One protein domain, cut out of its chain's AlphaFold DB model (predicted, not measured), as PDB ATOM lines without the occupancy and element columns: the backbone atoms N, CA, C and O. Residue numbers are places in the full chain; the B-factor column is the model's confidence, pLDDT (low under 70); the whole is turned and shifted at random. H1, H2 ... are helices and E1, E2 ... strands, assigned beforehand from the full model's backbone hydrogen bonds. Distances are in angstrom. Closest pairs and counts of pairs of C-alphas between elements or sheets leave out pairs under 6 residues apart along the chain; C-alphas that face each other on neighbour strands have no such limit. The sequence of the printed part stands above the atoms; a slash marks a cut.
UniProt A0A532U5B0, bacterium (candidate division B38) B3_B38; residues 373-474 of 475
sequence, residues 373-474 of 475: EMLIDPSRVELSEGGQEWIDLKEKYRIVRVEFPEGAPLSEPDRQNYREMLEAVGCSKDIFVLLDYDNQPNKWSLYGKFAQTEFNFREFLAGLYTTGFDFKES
ATOM      1  N   GLU A 373      91.351 -64.651  52.255       78.94
ATOM      2  CA  GLU A 373      91.783 -64.725  50.863       78.94
ATOM      3  C   GLU A 373      90.600 -64.388  49.955       78.94
ATOM      4  O   GLU A 373      89.533 -64.997  50.044       78.94
ATOM      5  N   MET A 374      90.789 -63.417  49.065       83.12
ATOM      6  CA  MET A 374      89.770 -62.961  48.126       83.12
ATOM      7  C   MET A 374      90.295 -63.032  46.696       83.12
ATOM      8  O   MET A 374      91.370 -62.515  46.392       83.12
ATOM      9  N   LEU A 375      89.509 -63.618  45.793       81.75
ATOM     10  CA  LEU A 375      89.751 -63.545  44.354       81.75
ATOM     11  C   LEU A 375      89.002 -62.340  43.781       81.75
ATOM     12  O   LEU A 375      87.778 -62.262  43.884       81.75
ATOM     13  N   ILE A 376      89.727 -61.424  43.150       83.69
ATOM     14  CA  ILE A 376      89.161 -60.241  42.508       83.69
ATOM     15  C   ILE A 376      89.213 -60.415  40.991       83.69
ATOM     16  O   ILE A 376      90.280 -60.647  40.421       83.69
ATOM     17  N   ASP A 377      88.057 -60.267  40.341       86.25
ATOM     18  CA  ASP A 377      87.936 -60.145  38.887       86.25
ATOM     19  C   ASP A 377      87.626 -58.685  38.522       86.25
ATOM     20  O   ASP A 377      86.495 -58.234  38.705       86.25
ATOM     21  N   PRO A 378      88.620 -57.914  38.049       84.06
ATOM     22  CA  PRO A 378      88.416 -56.517  37.687       84.06
ATOM     23  C   PRO A 378      87.803 -56.330  36.285       84.06
ATOM     24  O   PRO A 378      87.702 -55.184  35.831       84.06
ATOM     25  N   SER A 379      87.447 -57.416  35.587       86.62
ATOM     26  CA  SER A 379      86.872 -57.365  34.239       86.62
ATOM     27  C   SER A 379      85.551 -56.599  34.223       86.62
ATOM     28  O   SER A 379      84.766 -56.658  35.172       86.62
ATOM     29  N   ARG A 380      85.293 -55.867  33.138       84.12
ATOM     30  CA  ARG A 380      84.052 -55.100  32.963       84.12
ATOM     31  C   ARG A 380      83.246 -55.669  31.811       84.12
ATOM     32  O   ARG A 380      83.807 -56.020  30.779       84.12
ATOM     33  N   VAL A 381      81.933 -55.725  31.992       84.62
ATOM     34  CA  VAL A 381      80.979 -56.075  30.937       84.62
ATOM     35  C   VAL A 381      80.175 -54.820  30.630       84.62
ATOM     36  O   VAL A 381      79.496 -54.288  31.508       84.62
ATOM     37  N   GLU A 382      80.290 -54.323  29.405       86.19
ATOM     38  CA  GLU A 382      79.564 -53.155  28.913       86.19
ATOM     39  C   GLU A 382      78.570 -53.586  27.830       86.19
ATOM     40  O   GLU A 382      78.874 -54.419  26.980       86.19
ATOM     41  N   LEU A 383      77.364 -53.023  27.854       84.69
ATOM     42  CA  LEU A 383      76.336 -53.261  26.841       84.69
ATOM     43  C   LEU A 383      76.337 -52.102  25.844       84.69
ATOM     44  O   LEU A 383      76.243 -50.940  26.236       84.69
ATOM     45  N   SER A 384      76.407 -52.410  24.550       76.94
ATOM     46  CA  SER A 384      76.165 -51.423  23.492       76.94
ATOM     47  C   SER A 384      74.682 -51.033  23.420       76.94
ATOM     48  O   SER A 384      73.809 -51.799  23.833       76.94
ATOM     49  N   GLU A 385      74.371 -49.879  22.817       73.69
ATOM     50  CA  GLU A 385      72.980 -49.444  22.575       73.69
ATOM     51  C   GLU A 385      72.154 -50.465  21.765       73.69
ATOM     52  O   GLU A 385      70.932 -50.502  21.881       73.69
ATOM     53  N   GLY A 386      72.810 -51.325  20.974       78.06
ATOM     54  CA  GLY A 386      72.180 -52.414  20.220       78.06
ATOM     55  C   GLY A 386      71.988 -53.720  21.003       78.06
ATOM     56  O   GLY A 386      71.546 -54.707  20.418       78.06
ATOM     57  N   GLY A 387      72.338 -53.759  22.293       76.75
ATOM     58  CA  GLY A 387      72.227 -54.949  23.146       76.75
ATOM     59  C   GLY A 387      73.363 -55.965  22.991       76.75
ATOM     60  O   GLY A 387      73.283 -57.054  23.550       76.75
ATOM     61  N   GLN A 388      74.421 -55.637  22.242       76.19
ATOM     62  CA  GLN A 388      75.614 -56.476  22.131       76.19
ATOM     63  C   GLN A 388      76.572 -56.191  23.295       76.19
ATOM     64  O   GLN A 388      76.899 -55.029  23.542       76.19
ATOM     65  N   GLU A 389      77.014 -57.241  23.987       86.44
ATOM     66  CA  GLU A 389      77.951 -57.163  25.112       86.44
ATOM     67  C   GLU A 389      79.405 -57.058  24.635       86.44
ATOM     68  O   GLU A 389      79.839 -57.775  23.729       86.44
ATOM     69  N   TRP A 390      80.166 -56.175  25.274       80.56
ATOM     70  CA  TRP A 390      81.608 -56.034  25.140       80.56
ATOM     71  C   TRP A 390      82.258 -56.298  26.498       80.56
ATOM     72  O   TRP A 390      81.846 -55.733  27.510       80.56
ATOM     73  N   ILE A 391      83.250 -57.187  26.533       85.75
ATOM     74  CA  ILE A 391      83.915 -57.600  27.772       85.75
ATOM     75  C   ILE A 391      85.358 -57.094  27.746       85.75
ATOM     76  O   ILE A 391      86.166 -57.567  26.947       85.75
ATOM     77  N   ASP A 392      85.682 -56.163  28.644       85.19
ATOM     78  CA  ASP A 392      87.057 -55.766  28.956       85.19
ATOM     79  C   ASP A 392      87.633 -56.772  29.953       85.19
ATOM     80  O   ASP A 392      87.427 -56.673  31.168       85.19
ATOM     81  N   LEU A 393      88.280 -57.799  29.408       84.31
ATOM     82  CA  LEU A 393      88.817 -58.930  30.153       84.31
ATOM     83  C   LEU A 393      90.135 -58.527  30.818       84.31
ATOM     84  O   LEU A 393      91.111 -58.194  30.145       84.31
ATOM     85  N   LYS A 394      90.169 -58.574  32.150       81.81
ATOM     86  CA  LYS A 394      91.344 -58.216  32.949       81.81
ATOM     87  C   LYS A 394      91.849 -59.404  33.747       81.81
ATOM     88  O   LYS A 394      91.115 -60.338  34.061       81.81
ATOM     89  N   GLU A 395      93.131 -59.356  34.087       76.25
ATOM     90  CA  GLU A 395      93.758 -60.408  34.876       76.25
ATOM     91  C   GLU A 395      93.174 -60.426  36.292       76.25
ATOM     92  O   GLU A 395      93.200 -59.427  37.020       76.25
ATOM     93  N   LYS A 396      92.610 -61.580  36.659       81.19
ATOM     94  CA  LYS A 396      92.133 -61.857  38.012       81.19
ATOM     95  C   LYS A 396      93.329 -61.918  38.947       81.19
ATOM     96  O   LYS A 396      94.336 -62.536  38.613       81.19
ATOM     97  N   TYR A 397      93.201 -61.335  40.128       77.00
ATOM     98  CA  TYR A 397      94.267 -61.340  41.123       77.00
ATOM     99  C   TYR A 397      93.721 -61.666  42.505       77.00
ATOM    100  O   TYR A 397      92.536 -61.486  42.792       77.00
ATOM    101  N   ARG A 398      94.608 -62.145  43.369       80.06
ATOM    102  CA  ARG A 398      94.298 -62.455  44.757       80.06
ATOM    103  C   ARG A 398      94.616 -61.265  45.660       80.06
ATOM    104  O   ARG A 398      95.654 -60.624  45.491       80.06
ATOM    105  N   ILE A 399      93.728 -60.986  46.610       81.12
ATOM    106  CA  ILE A 399      94.015 -60.149  47.775       81.12
ATOM    107  C   ILE A 399      94.068 -61.049  49.001       81.12
ATOM    108  O   ILE A 399      93.134 -61.810  49.246       81.12
ATOM    109  N   VAL A 400      95.144 -60.936  49.773       78.31
ATOM    110  CA  VAL A 400      95.240 -61.561  51.092       78.31
ATOM    111  C   VAL A 400      95.191 -60.482  52.157       78.31
ATOM    112  O   VAL A 400      96.007 -59.561  52.129       78.31
ATOM    113  N   ARG A 401      94.230 -60.602  53.075       78.81
ATOM    114  CA  ARG A 401      94.066 -59.712  54.221       78.81
ATOM    115  C   ARG A 401      94.564 -60.395  55.483       78.81
ATOM    116  O   ARG A 401      93.999 -61.394  55.928       78.81
ATOM    117  N   VAL A 402      95.609 -59.831  56.078       75.94
ATOM    118  CA  VAL A 402      96.195 -60.334  57.327       75.94
ATOM    119  C   VAL A 402      95.828 -59.412  58.478       75.94
ATOM    120  O   VAL A 402      96.216 -58.248  58.467       75.94
ATOM    121  N   GLU A 403      95.136 -59.938  59.489       73.56
ATOM    122  CA  GLU A 403      94.750 -59.203  60.701       73.56
ATOM    123  C   GLU A 403      95.566 -59.651  61.919       73.56
ATOM    124  O   GLU A 403      95.966 -60.815  62.029       73.56
ATOM    125  N   PHE A 404      95.799 -58.745  62.872       71.25
ATOM    126  CA  PHE A 404      96.433 -59.082  64.148       71.25
ATOM    127  C   PHE A 404      95.366 -59.230  65.239       71.25
ATOM    128  O   PHE A 404      94.452 -58.413  65.297       71.25
ATOM    129  N   PRO A 405      95.475 -60.230  66.136       69.06
ATOM    130  CA  PRO A 405      94.509 -60.406  67.220       69.06
ATOM    131  C   PRO A 405      94.439 -59.160  68.111       69.06
ATOM    132  O   PRO A 405      95.476 -58.540  68.343       69.06
ATOM    133  N   GLU A 406      93.282 -58.841  68.691       64.56
ATOM    134  CA  GLU A 406      93.157 -57.783  69.709       64.56
ATOM    135  C   GLU A 406      94.113 -58.031  70.902       64.56
ATOM    136  O   GLU A 406      94.379 -59.176  71.277       64.56
ATOM    137  N   GLY A 407      94.700 -56.980  71.494       63.31
ATOM    138  CA  GLY A 407      95.658 -57.131  72.606       63.31
ATOM    139  C   GLY A 407      96.629 -55.959  72.774       63.31
ATOM    140  O   GLY A 407      96.360 -54.878  72.275       63.31
ATOM    141  N   ALA A 408      97.759 -56.163  73.464       61.72
ATOM    142  CA  ALA A 408      98.791 -55.142  73.722       61.72
ATOM    143  C   ALA A 408      99.505 -54.659  72.439       61.72
ATOM    144  O   ALA A 408      99.567 -55.426  71.478       61.72
ATOM    145  N   PRO A 409     100.030 -53.415  72.382       67.69
ATOM    146  CA  PRO A 409     100.636 -52.852  71.169       67.69
ATOM    147  C   PRO A 409     101.753 -53.698  70.600       67.69
ATOM    148  O   PRO A 409     102.449 -54.394  71.335       67.69
ATOM    149  N   LEU A 410     101.977 -53.557  69.289       72.56
ATOM    150  CA  LEU A 410     103.249 -53.968  68.702       72.56
ATOM    151  C   LEU A 410     104.397 -53.351  69.501       72.56
ATOM    152  O   LEU A 410     104.289 -52.219  69.991       72.56
ATOM    153  N   SER A 411     105.487 -54.096  69.630       80.50
ATOM    154  CA  SER A 411     106.691 -53.582  70.269       80.50
ATOM    155  C   SER A 411     107.199 -52.343  69.518       80.50
ATOM    156  O   SER A 411     106.944 -52.185  68.323       80.50
ATOM    157  N   GLU A 412     107.898 -51.438  70.207       80.69
ATOM    158  CA  GLU A 412     108.499 -50.270  69.545       80.69
ATOM    159  C   GLU A 412     109.417 -50.673  68.367       80.69
ATOM    160  O   GLU A 412     109.276 -50.084  67.294       80.69
ATOM    161  N   PRO A 413     110.261 -51.725  68.484       84.62
ATOM    162  CA  PRO A 413     111.039 -52.233  67.352       84.62
ATOM    163  C   PRO A 413     110.189 -52.712  66.170       84.62
ATOM    164  O   PRO A 413     110.497 -52.378  65.029       84.62
ATOM    165  N   ASP A 414     109.101 -53.453  66.414       83.00
ATOM    166  CA  ASP A 414     108.234 -53.917  65.322       83.00
ATOM    167  C   ASP A 414     107.582 -52.737  64.600       83.00
ATOM    168  O   ASP A 414     107.516 -52.719  63.373       83.00
ATOM    169  N   ARG A 415     107.124 -51.725  65.350       78.62
ATOM    170  CA  ARG A 415     106.523 -50.514  64.770       78.62
ATOM    171  C   ARG A 415     107.504 -49.766  63.875       78.62
ATOM    172  O   ARG A 415     107.104 -49.292  62.812       78.62
ATOM    173  N   GLN A 416     108.765 -49.680  64.291       83.19
ATOM    174  CA  GLN A 416     109.819 -49.059  63.496       83.19
ATOM    175  C   GLN A 416     110.103 -49.862  62.217       83.19
ATOM    176  O   GLN A 416     110.117 -49.279  61.138       83.19
ATOM    177  N   ASN A 417     110.213 -51.192  62.301       85.25
ATOM    178  CA  ASN A 417     110.422 -52.049  61.127       85.25
ATOM    179  C   ASN A 417     109.266 -51.958  60.116       85.25
ATOM    180  O   ASN A 417     109.500 -51.842  58.914       85.25
ATOM    181  N   TYR A 418     108.012 -51.962  60.587       83.00
ATOM    182  CA  TYR A 418     106.850 -51.754  59.717       83.00
ATOM    183  C   TYR A 418     106.889 -50.390  59.033       83.00
ATOM    184  O   TYR A 418     106.608 -50.298  57.840       83.00
ATOM    185  N   ARG A 419     107.243 -49.332  59.771       82.25
ATOM    186  CA  ARG A 419     107.402 -47.993  59.199       82.25
ATOM    187  C   ARG A 419     108.453 -47.988  58.094       82.25
ATOM    188  O   ARG A 419     108.147 -47.548  56.992       82.25
ATOM    189  N   GLU A 420     109.650 -48.490  58.379       86.88
ATOM    190  CA  GLU A 420     110.767 -48.509  57.431       86.88
ATOM    191  C   GLU A 420     110.420 -49.294  56.162       86.88
ATOM    192  O   GLU A 420     110.649 -48.807  55.055       86.88
ATOM    193  N   MET A 421     109.792 -50.463  56.311       86.88
ATOM    194  CA  MET A 421     109.308 -51.254  55.179       86.88
ATOM    195  C   MET A 421     108.304 -50.463  54.331       86.88
ATOM    196  O   MET A 421     108.453 -50.383  53.113       86.88
ATOM    197  N   LEU A 422     107.279 -49.870  54.949       83.12
ATOM    198  CA  LEU A 422     106.230 -49.153  54.222       83.12
ATOM    199  C   LEU A 422     106.748 -47.888  53.537       83.12
ATOM    200  O   LEU A 422     106.348 -47.607  52.410       83.12
ATOM    201  N   GLU A 423     107.658 -47.153  54.176       84.88
ATOM    202  CA  GLU A 423     108.315 -45.984  53.582       84.88
ATOM    203  C   GLU A 423     109.225 -46.383  52.405       84.88
ATOM    204  O   GLU A 423     109.278 -45.674  51.398       84.88
ATOM    205  N   ALA A 424     109.908 -47.531  52.485       85.44
ATOM    206  CA  ALA A 424     110.825 -47.998  51.444       85.44
ATOM    207  C   ALA A 424     110.131 -48.654  50.234       85.44
ATOM    208  O   ALA A 424     110.645 -48.562  49.108       85.44
ATOM    209  N   VAL A 425     109.012 -49.348  50.469       86.25
ATOM    210  CA  VAL A 425     108.280 -50.150  49.472       86.25
ATOM    211  C   VAL A 425     107.084 -49.391  48.899       86.25
ATOM    212  O   VAL A 425     106.873 -49.392  47.682       86.25
ATOM    213  N   GLY A 426     106.293 -48.752  49.766       82.94
ATOM    214  CA  GLY A 426     104.995 -48.181  49.417       82.94
ATOM    215  C   GLY A 426     104.078 -49.197  48.725       82.94
ATOM    216  O   GLY A 426     104.031 -50.369  49.088       82.94
ATOM    217  N   CYS A 427     103.366 -48.748  47.690       79.44
ATOM    218  CA  CYS A 427     102.572 -49.603  46.798       79.44
ATOM    219  C   CYS A 427     103.258 -49.865  45.440       79.44
ATOM    220  O   CYS A 427     102.665 -50.461  44.539       79.44
ATOM    221  N   SER A 428     104.495 -49.386  45.257       81.88
ATOM    222  CA  SER A 428     105.184 -49.396  43.962       81.88
ATOM    223  C   SER A 428     106.158 -50.559  43.811       81.88
ATOM    224  O   SER A 428     106.229 -51.134  42.718       81.88
ATOM    225  N   LYS A 429     106.866 -50.935  44.882       86.75
ATOM    226  CA  LYS A 429     107.801 -52.065  44.884       86.75
ATOM    227  C   LYS A 429     107.112 -53.371  45.255       86.75
ATOM    228  O   LYS A 429     106.117 -53.391  45.975       86.75
ATOM    229  N   ASP A 430     107.646 -54.446  44.708       89.44
ATOM    230  CA  ASP A 430     107.248 -55.813  44.976       89.44
ATOM    231  C   ASP A 430     107.971 -56.384  46.196       89.44
ATOM    232  O   ASP A 430     109.137 -56.091  46.451       89.44
ATOM    233  N   ILE A 431     107.252 -57.200  46.956       89.69
ATOM    234  CA  ILE A 431     107.749 -57.887  48.143       89.69
ATOM    235  C   ILE A 431     107.262 -59.332  48.136       89.69
ATOM    236  O   ILE A 431     106.316 -59.692  47.430       89.69
ATOM    237  N   PHE A 432     107.889 -60.131  48.986       88.19
ATOM    238  CA  PHE A 432     107.405 -61.445  49.362       88.19
ATOM    239  C   PHE A 432     106.787 -61.406  50.753       88.19
ATOM    240  O   PHE A 432     107.413 -60.942  51.711       88.19
ATOM    241  N   VAL A 433     105.572 -61.933  50.866       87.94
ATOM    242  CA  VAL A 433     104.914 -62.192  52.148       87.94
ATOM    243  C   VAL A 433     104.818 -63.697  52.323       87.94
ATOM    244  O   VAL A 433     104.191 -64.373  51.513       87.94
ATOM    245  N   LEU A 434     105.455 -64.219  53.367       86.19
ATOM    246  CA  LEU A 434     105.472 -65.648  53.674       86.19
ATOM    247  C   LEU A 434     104.566 -65.881  54.877       86.19
ATOM    248  O   LEU A 434     104.880 -65.432  55.984       86.19
ATOM    249  N   LEU A 435     103.441 -66.559  54.667       84.38
ATOM    250  CA  LEU A 435     102.508 -66.909  55.731       84.38
ATOM    251  C   LEU A 435     102.749 -68.357  56.157       84.38
ATOM    252  O   LEU A 435     102.854 -69.254  55.339       84.38
ATOM    253  N   ASP A 436     102.840 -68.600  57.459       80.44
ATOM    254  CA  ASP A 436     103.028 -69.935  58.036       80.44
ATOM    255  C   ASP A 436     104.215 -70.725  57.446       80.44
ATOM    256  O   ASP A 436     104.163 -71.950  57.331       80.44
ATOM    257  N   TYR A 437     105.294 -70.014  57.090       79.44
ATOM    258  CA  TYR A 437     106.422 -70.563  56.331       79.44
ATOM    259  C   TYR A 437     107.018 -71.837  56.948       79.44
ATOM    260  O   TYR A 437     107.320 -72.783  56.235       79.44
ATOM    261  N   ASP A 438     107.149 -71.887  58.277       78.88
ATOM    262  CA  ASP A 438     107.755 -73.030  58.976       78.88
ATOM    263  C   ASP A 438     106.945 -74.336  58.823       78.88
ATOM    264  O   ASP A 438     107.476 -75.411  59.080       78.88
ATOM    265  N   ASN A 439     105.668 -74.251  58.427       78.06
ATOM    266  CA  ASN A 439     104.792 -75.408  58.224       78.06
ATOM    267  C   ASN A 439     104.445 -75.637  56.746       78.06
ATOM    268  O   ASN A 439     104.246 -76.777  56.338       78.06
ATOM    269  N   GLN A 440     104.291 -74.561  55.967       74.75
ATOM    270  CA  GLN A 440     103.811 -74.594  54.581       74.75
ATOM    271  C   GLN A 440     104.533 -73.521  53.732       74.75
ATOM    272  O   GLN A 440     103.902 -72.546  53.316       74.75
ATOM    273  N   PRO A 441     105.846 -73.682  53.473       67.00
ATOM    274  CA  PRO A 441     106.709 -72.630  52.930       67.00
ATOM    275  C   PRO A 441     106.281 -72.117  51.552       67.00
ATOM    276  O   PRO A 441     106.225 -70.908  51.369       67.00
ATOM    277  N   ASN A 442     105.903 -72.983  50.607       65.38
ATOM    278  CA  ASN A 442     105.557 -72.543  49.242       65.38
ATOM    279  C   ASN A 442     104.073 -72.177  49.106       65.38
ATOM    280  O   ASN A 442     103.714 -71.210  48.442       65.38
ATOM    281  N   LYS A 443     103.193 -72.892  49.814       72.19
ATOM    282  CA  LYS A 443     101.737 -72.781  49.651       72.19
ATOM    283  C   LYS A 443     101.164 -71.399  49.956       72.19
ATOM    284  O   LYS A 443     100.213 -70.967  49.309       72.19
ATOM    285  N   TRP A 444     101.697 -70.741  50.980       76.31
ATOM    286  CA  TRP A 444     101.195 -69.445  51.438       76.31
ATOM    287  C   TRP A 444     102.237 -68.337  51.298       76.31
ATOM    288  O   TRP A 444     102.228 -67.350  52.038       76.31
ATOM    289  N   SER A 445     103.136 -68.516  50.335       79.75
ATOM    290  CA  SER A 445     104.063 -67.486  49.903       79.75
ATOM    291  C   SER A 445     103.442 -66.670  48.786       79.75
ATOM    292  O   SER A 445     102.914 -67.200  47.814       79.75
ATOM    293  N   LEU A 446     103.474 -65.356  48.956       82.38
ATOM    294  CA  LEU A 446     102.795 -64.411  48.090       82.38
ATOM    295  C   LEU A 446     103.819 -63.438  47.525       82.38
ATOM    296  O   LEU A 446     104.472 -62.706  48.271       82.38
ATOM    297  N   TYR A 447     103.911 -63.403  46.200       87.19
ATOM    298  CA  TYR A 447     104.654 -62.389  45.468       87.19
ATOM    299  C   TYR A 447     103.711 -61.283  44.995       87.19
ATOM    300  O   TYR A 447     102.673 -61.552  44.387       87.19
ATOM    301  N   GLY A 448     104.045 -60.023  45.259       87.50
ATOM    302  CA  GLY A 448     103.130 -58.928  44.959       87.50
ATOM    303  C   GLY A 448     103.440 -57.624  45.671       87.50
ATOM    304  O   GLY A 448     104.590 -57.342  45.992       87.50
ATOM    305  N   LYS A 449     102.414 -56.798  45.882       87.00
ATOM    306  CA  LYS A 449     102.549 -55.437  46.425       87.00
ATOM    307  C   LYS A 449     101.492 -55.163  47.484       87.00
ATOM    308  O   LYS A 449     100.415 -55.759  47.464       87.00
ATOM    309  N   PHE A 450     101.752 -54.198  48.361       83.56
ATOM    310  CA  PHE A 450     100.691 -53.650  49.202       83.56
ATOM    311  C   PHE A 450      99.596 -53.029  48.327       83.56
ATOM    312  O   PHE A 450      99.876 -52.235  47.428       83.56
ATOM    313  N   ALA A 451      98.344 -53.409  48.584       75.44
ATOM    314  CA  ALA A 451      97.183 -52.899  47.858       75.44
ATOM    315  C   ALA A 451      96.735 -51.521  48.373       75.44
ATOM    316  O   ALA A 451      96.068 -50.776  47.657       75.44
ATOM    317  N   GLN A 452      97.104 -51.178  49.610       70.50
ATOM    318  CA  GLN A 452      96.726 -49.926  50.251       70.50
ATOM    319  C   GLN A 452      97.616 -48.768  49.781       70.50
ATOM    320  O   GLN A 452      98.841 -48.873  49.747       70.50
ATOM    321  N   THR A 453      96.987 -47.649  49.417       58.38
ATOM    322  CA  THR A 453      97.661 -46.464  48.861       58.38
ATOM    323  C   THR A 453      97.897 -45.351  49.881       58.38
ATOM    324  O   THR A 453      98.612 -44.401  49.579       58.38
ATOM    325  N   GLU A 454      97.320 -45.456  51.081       63.06
ATOM    326  CA  GLU A 454      97.439 -44.461  52.150       63.06
ATOM    327  C   GLU A 454      97.796 -45.134  53.481       63.06
ATOM    328  O   GLU A 454      97.066 -46.000  53.963       63.06
ATOM    329  N   PHE A 455      98.902 -44.705  54.095       62.91
ATOM    330  CA  PHE A 455      99.359 -45.183  55.403       62.91
ATOM    331  C   PHE A 455      99.332 -44.030  56.417       62.91
ATOM    332  O   PHE A 455     100.246 -43.206  56.469       62.91
ATOM    333  N   ASN A 456      98.290 -43.945  57.250       60.69
ATOM    334  CA  ASN A 456      98.255 -42.971  58.348       60.69
ATOM    335  C   ASN A 456      99.054 -43.495  59.545       60.69
ATOM    336  O   ASN A 456      98.476 -44.068  60.456       60.69
ATOM    337  N   PHE A 457     100.369 -43.276  59.594       59.50
ATOM    338  CA  PHE A 457     101.238 -43.852  60.632       59.50
ATOM    339  C   PHE A 457     100.814 -43.594  62.091       59.50
ATOM    340  O   PHE A 457     101.160 -44.391  62.961       59.50
ATOM    341  N   ARG A 458     100.091 -42.504  62.389       54.16
ATOM    342  CA  ARG A 458      99.668 -42.179  63.763       54.16
ATOM    343  C   ARG A 458      98.488 -43.038  64.223       54.16
ATOM    344  O   ARG A 458      98.479 -43.469  65.369       54.16
ATOM    345  N   GLU A 459      97.533 -43.300  63.335       52.38
ATOM    346  CA  GLU A 459      96.411 -44.218  63.589       52.38
ATOM    347  C   GLU A 459      96.788 -45.667  63.295       52.38
ATOM    348  O   GLU A 459      96.385 -46.557  64.018       52.38
ATOM    349  N   PHE A 460      97.625 -45.906  62.294       52.69
ATOM    350  CA  PHE A 460      98.081 -47.217  61.849       52.69
ATOM    351  C   PHE A 460      98.962 -47.913  62.894       52.69
ATOM    352  O   PHE A 460      98.711 -49.056  63.255       52.69
ATOM    353  N   LEU A 461      99.935 -47.215  63.493       52.75
ATOM    354  CA  LEU A 461     100.747 -47.800  64.572       52.75
ATOM    355  C   LEU A 461      99.966 -47.943  65.891       52.75
ATOM    356  O   LEU A 461     100.315 -48.782  66.721       52.75
ATOM    357  N   ALA A 462      98.902 -47.153  66.069       49.53
ATOM    358  CA  ALA A 462      97.957 -47.255  67.182       49.53
ATOM    359  C   ALA A 462      96.766 -48.195  66.891       49.53
ATOM    360  O   ALA A 462      95.982 -48.456  67.798       49.53
ATOM    361  N   GLY A 463      96.634 -48.693  65.656       49.22
ATOM    362  CA  GLY A 463      95.437 -49.323  65.081       49.22
ATOM    363  C   GLY A 463      95.728 -50.577  64.251       49.22
ATOM    364  O   GLY A 463      94.807 -51.188  63.716       49.22
ATOM    365  N   LEU A 464      96.976 -51.058  64.244       50.31
ATOM    366  CA  LEU A 464      97.345 -52.416  63.815       50.31
ATOM    367  C   LEU A 464      96.634 -53.515  64.633       50.31
ATOM    368  O   LEU A 464      96.820 -54.693  64.367       50.31
ATOM    369  N   TYR A 465      95.816 -53.142  65.620       43.72
ATOM    370  CA  TYR A 465      94.873 -54.020  66.314       43.72
ATOM    371  C   TYR A 465      93.577 -54.292  65.542       43.72
ATOM    372  O   TYR A 465      92.875 -55.225  65.905       43.72
ATOM    373  N   THR A 466      93.216 -53.457  64.559       46.00
ATOM    374  CA  THR A 466      91.895 -53.492  63.898       46.00
ATOM    375  C   THR A 466      91.944 -53.377  62.377       46.00
ATOM    376  O   THR A 466      90.933 -53.616  61.726       46.00
ATOM    377  N   THR A 467      93.085 -52.999  61.790       49.50
ATOM    378  CA  THR A 467      93.235 -52.866  60.334       49.50
ATOM    379  C   THR A 467      94.320 -53.808  59.834       49.50
ATOM    380  O   THR A 467      95.489 -53.681  60.196       49.50
ATOM    381  N   GLY A 468      93.904 -54.808  59.057       58.75
ATOM    382  CA  GLY A 468      94.812 -55.729  58.393       58.75
ATOM    383  C   GLY A 468      95.503 -55.112  57.177       58.75
ATOM    384  O   GLY A 468      95.103 -54.056  56.689       58.75
ATOM    385  N   PHE A 469      96.540 -55.785  56.679       68.75
ATOM    386  CA  PHE A 469      97.165 -55.429  55.405       68.75
ATOM    387  C   PHE A 469      96.505 -56.176  54.264       68.75
ATOM    388  O   PHE A 469      96.421 -57.400  54.321       68.75
ATOM    389  N   ASP A 470      96.155 -55.446  53.208       74.00
ATOM    390  CA  ASP A 470      95.764 -56.042  51.939       74.00
ATOM    391  C   ASP A 470      96.997 -56.203  51.054       74.00
ATOM    392  O   ASP A 470      97.645 -55.228  50.654       74.00
ATOM    393  N   PHE A 471      97.315 -57.451  50.734       77.94
ATOM    394  CA  PHE A 471      98.377 -57.800  49.812       77.94
ATOM    395  C   PHE A 471      97.798 -58.211  48.467       77.94
ATOM    396  O   PHE A 471      97.038 -59.173  48.396       77.94
ATOM    397  N   LYS A 472      98.165 -57.499  47.401       82.00
ATOM    398  CA  LYS A 472      97.770 -57.828  46.034       82.00
ATOM    399  C   LYS A 472      98.843 -58.692  45.384       82.00
ATOM    400  O   LYS A 472      99.948 -58.214  45.120       82.00
ATOM    401  N   GLU A 473      98.483 -59.927  45.062       80.31
ATOM    402  CA  GLU A 473      99.331 -60.845  44.302       80.31
ATOM    403  C   GLU A 473      99.615 -60.297  42.895       80.31
ATOM    404  O   GLU A 473      98.719 -59.788  42.213       80.31
ATOM    405  N   SER A 474     100.873 -60.393  42.469       77.25
ATOM    406  CA  SER A 474     101.292 -60.101  41.096       77.25
ATOM    407  C   SER A 474     101.372 -61.406  40.309       77.25
ATOM    408  O   SER A 474     102.184 -62.277  40.629       77.25
TER     409      SER A 474
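This is residues 373 to 474 of the 475 residues of a protein of bacterium (candidate division B38) B3_B38 (UniProt A0A532U5B0). A strongly twisted antiparallel sheet of five strands makes the body, and a two-stranded arm, the hairpin of E2 and E3, reaches far out from it and makes much of the length. Helix H1 only grazes the sheet with residues 421 to 425, and the small helix H2 is close to H1 but not on the sheet. You have 102 printed residues with two named helices and seven named strands, in the order E1 E2 E3 E4 H1 E5 E6 H2 E7; the large sheet runs E1, E4, E7, E6, E5, and the class is mixed, helices and strands. The whole is loose, with a radius of gyration of the C-alphas of 17.8 A, and elongated, spanning 61 by 34 by 27 A.

Find C-alpha 373 at (91.783, -64.725, 50.863), where E1 begins and runs to residue 376. Next come E2, residues 380 to 383, and E3, residues 389 to 392. E4, residues 397 to 402, is 16.3 A long. Look for C-alpha 412 at (108.499, -50.270, 69.545); from there H1 runs 20.1 A to residue 425. E5 holds residues 431 to 435, E6 residues 445 to 450 over 14.3 A, and H2 residues 457 to 463. E7, residues 469 to 473, ends with C-alpha 473 at (99.331, -60.845, 44.302).

Start at the edge strand E1, antiparallel to E4 at 149 degrees, with N 374 and O 399 at 2.8 A. On the other side of E4 is E7, at 155 degrees, with N 471 and O 400 at 2.8 A. E7 and E6 stand at 110 degrees, with N 472 and O 449 at 2.8 A. E6 and the edge strand E5 form a hairpin, where N 433 and O 446 are 2.9 A apart. The pairing is staggered: E6 pairs with E5 over residues 445 to 448 and with E7 over 448 to 450. In the hairpin of E2 and E3, N 382 and O 390 are 2.8 A apart; E2 and E4 are apart. H1 is only just on the large sheet, with 5 pairs of C-alphas within 10 A. H1 and H2 are close but not clearly touching, their closest C-alphas, of Arg 415 and Leu 461, 6.4 A apart, at a steep tilt of 52 degrees, opposite ways. Each O i to N i+4 pair of H1 is within hydrogen-bond range, against 2 of 3 in H2.

The two C-alphas farthest apart, of Gly 386 and Glu 412, are 61.3 A apart. The printed part has no cut and no long link. Its mean pLDDT is 75.9; look for values under 70 at residues 405 to 409, 441 to 442 and 453 to 469.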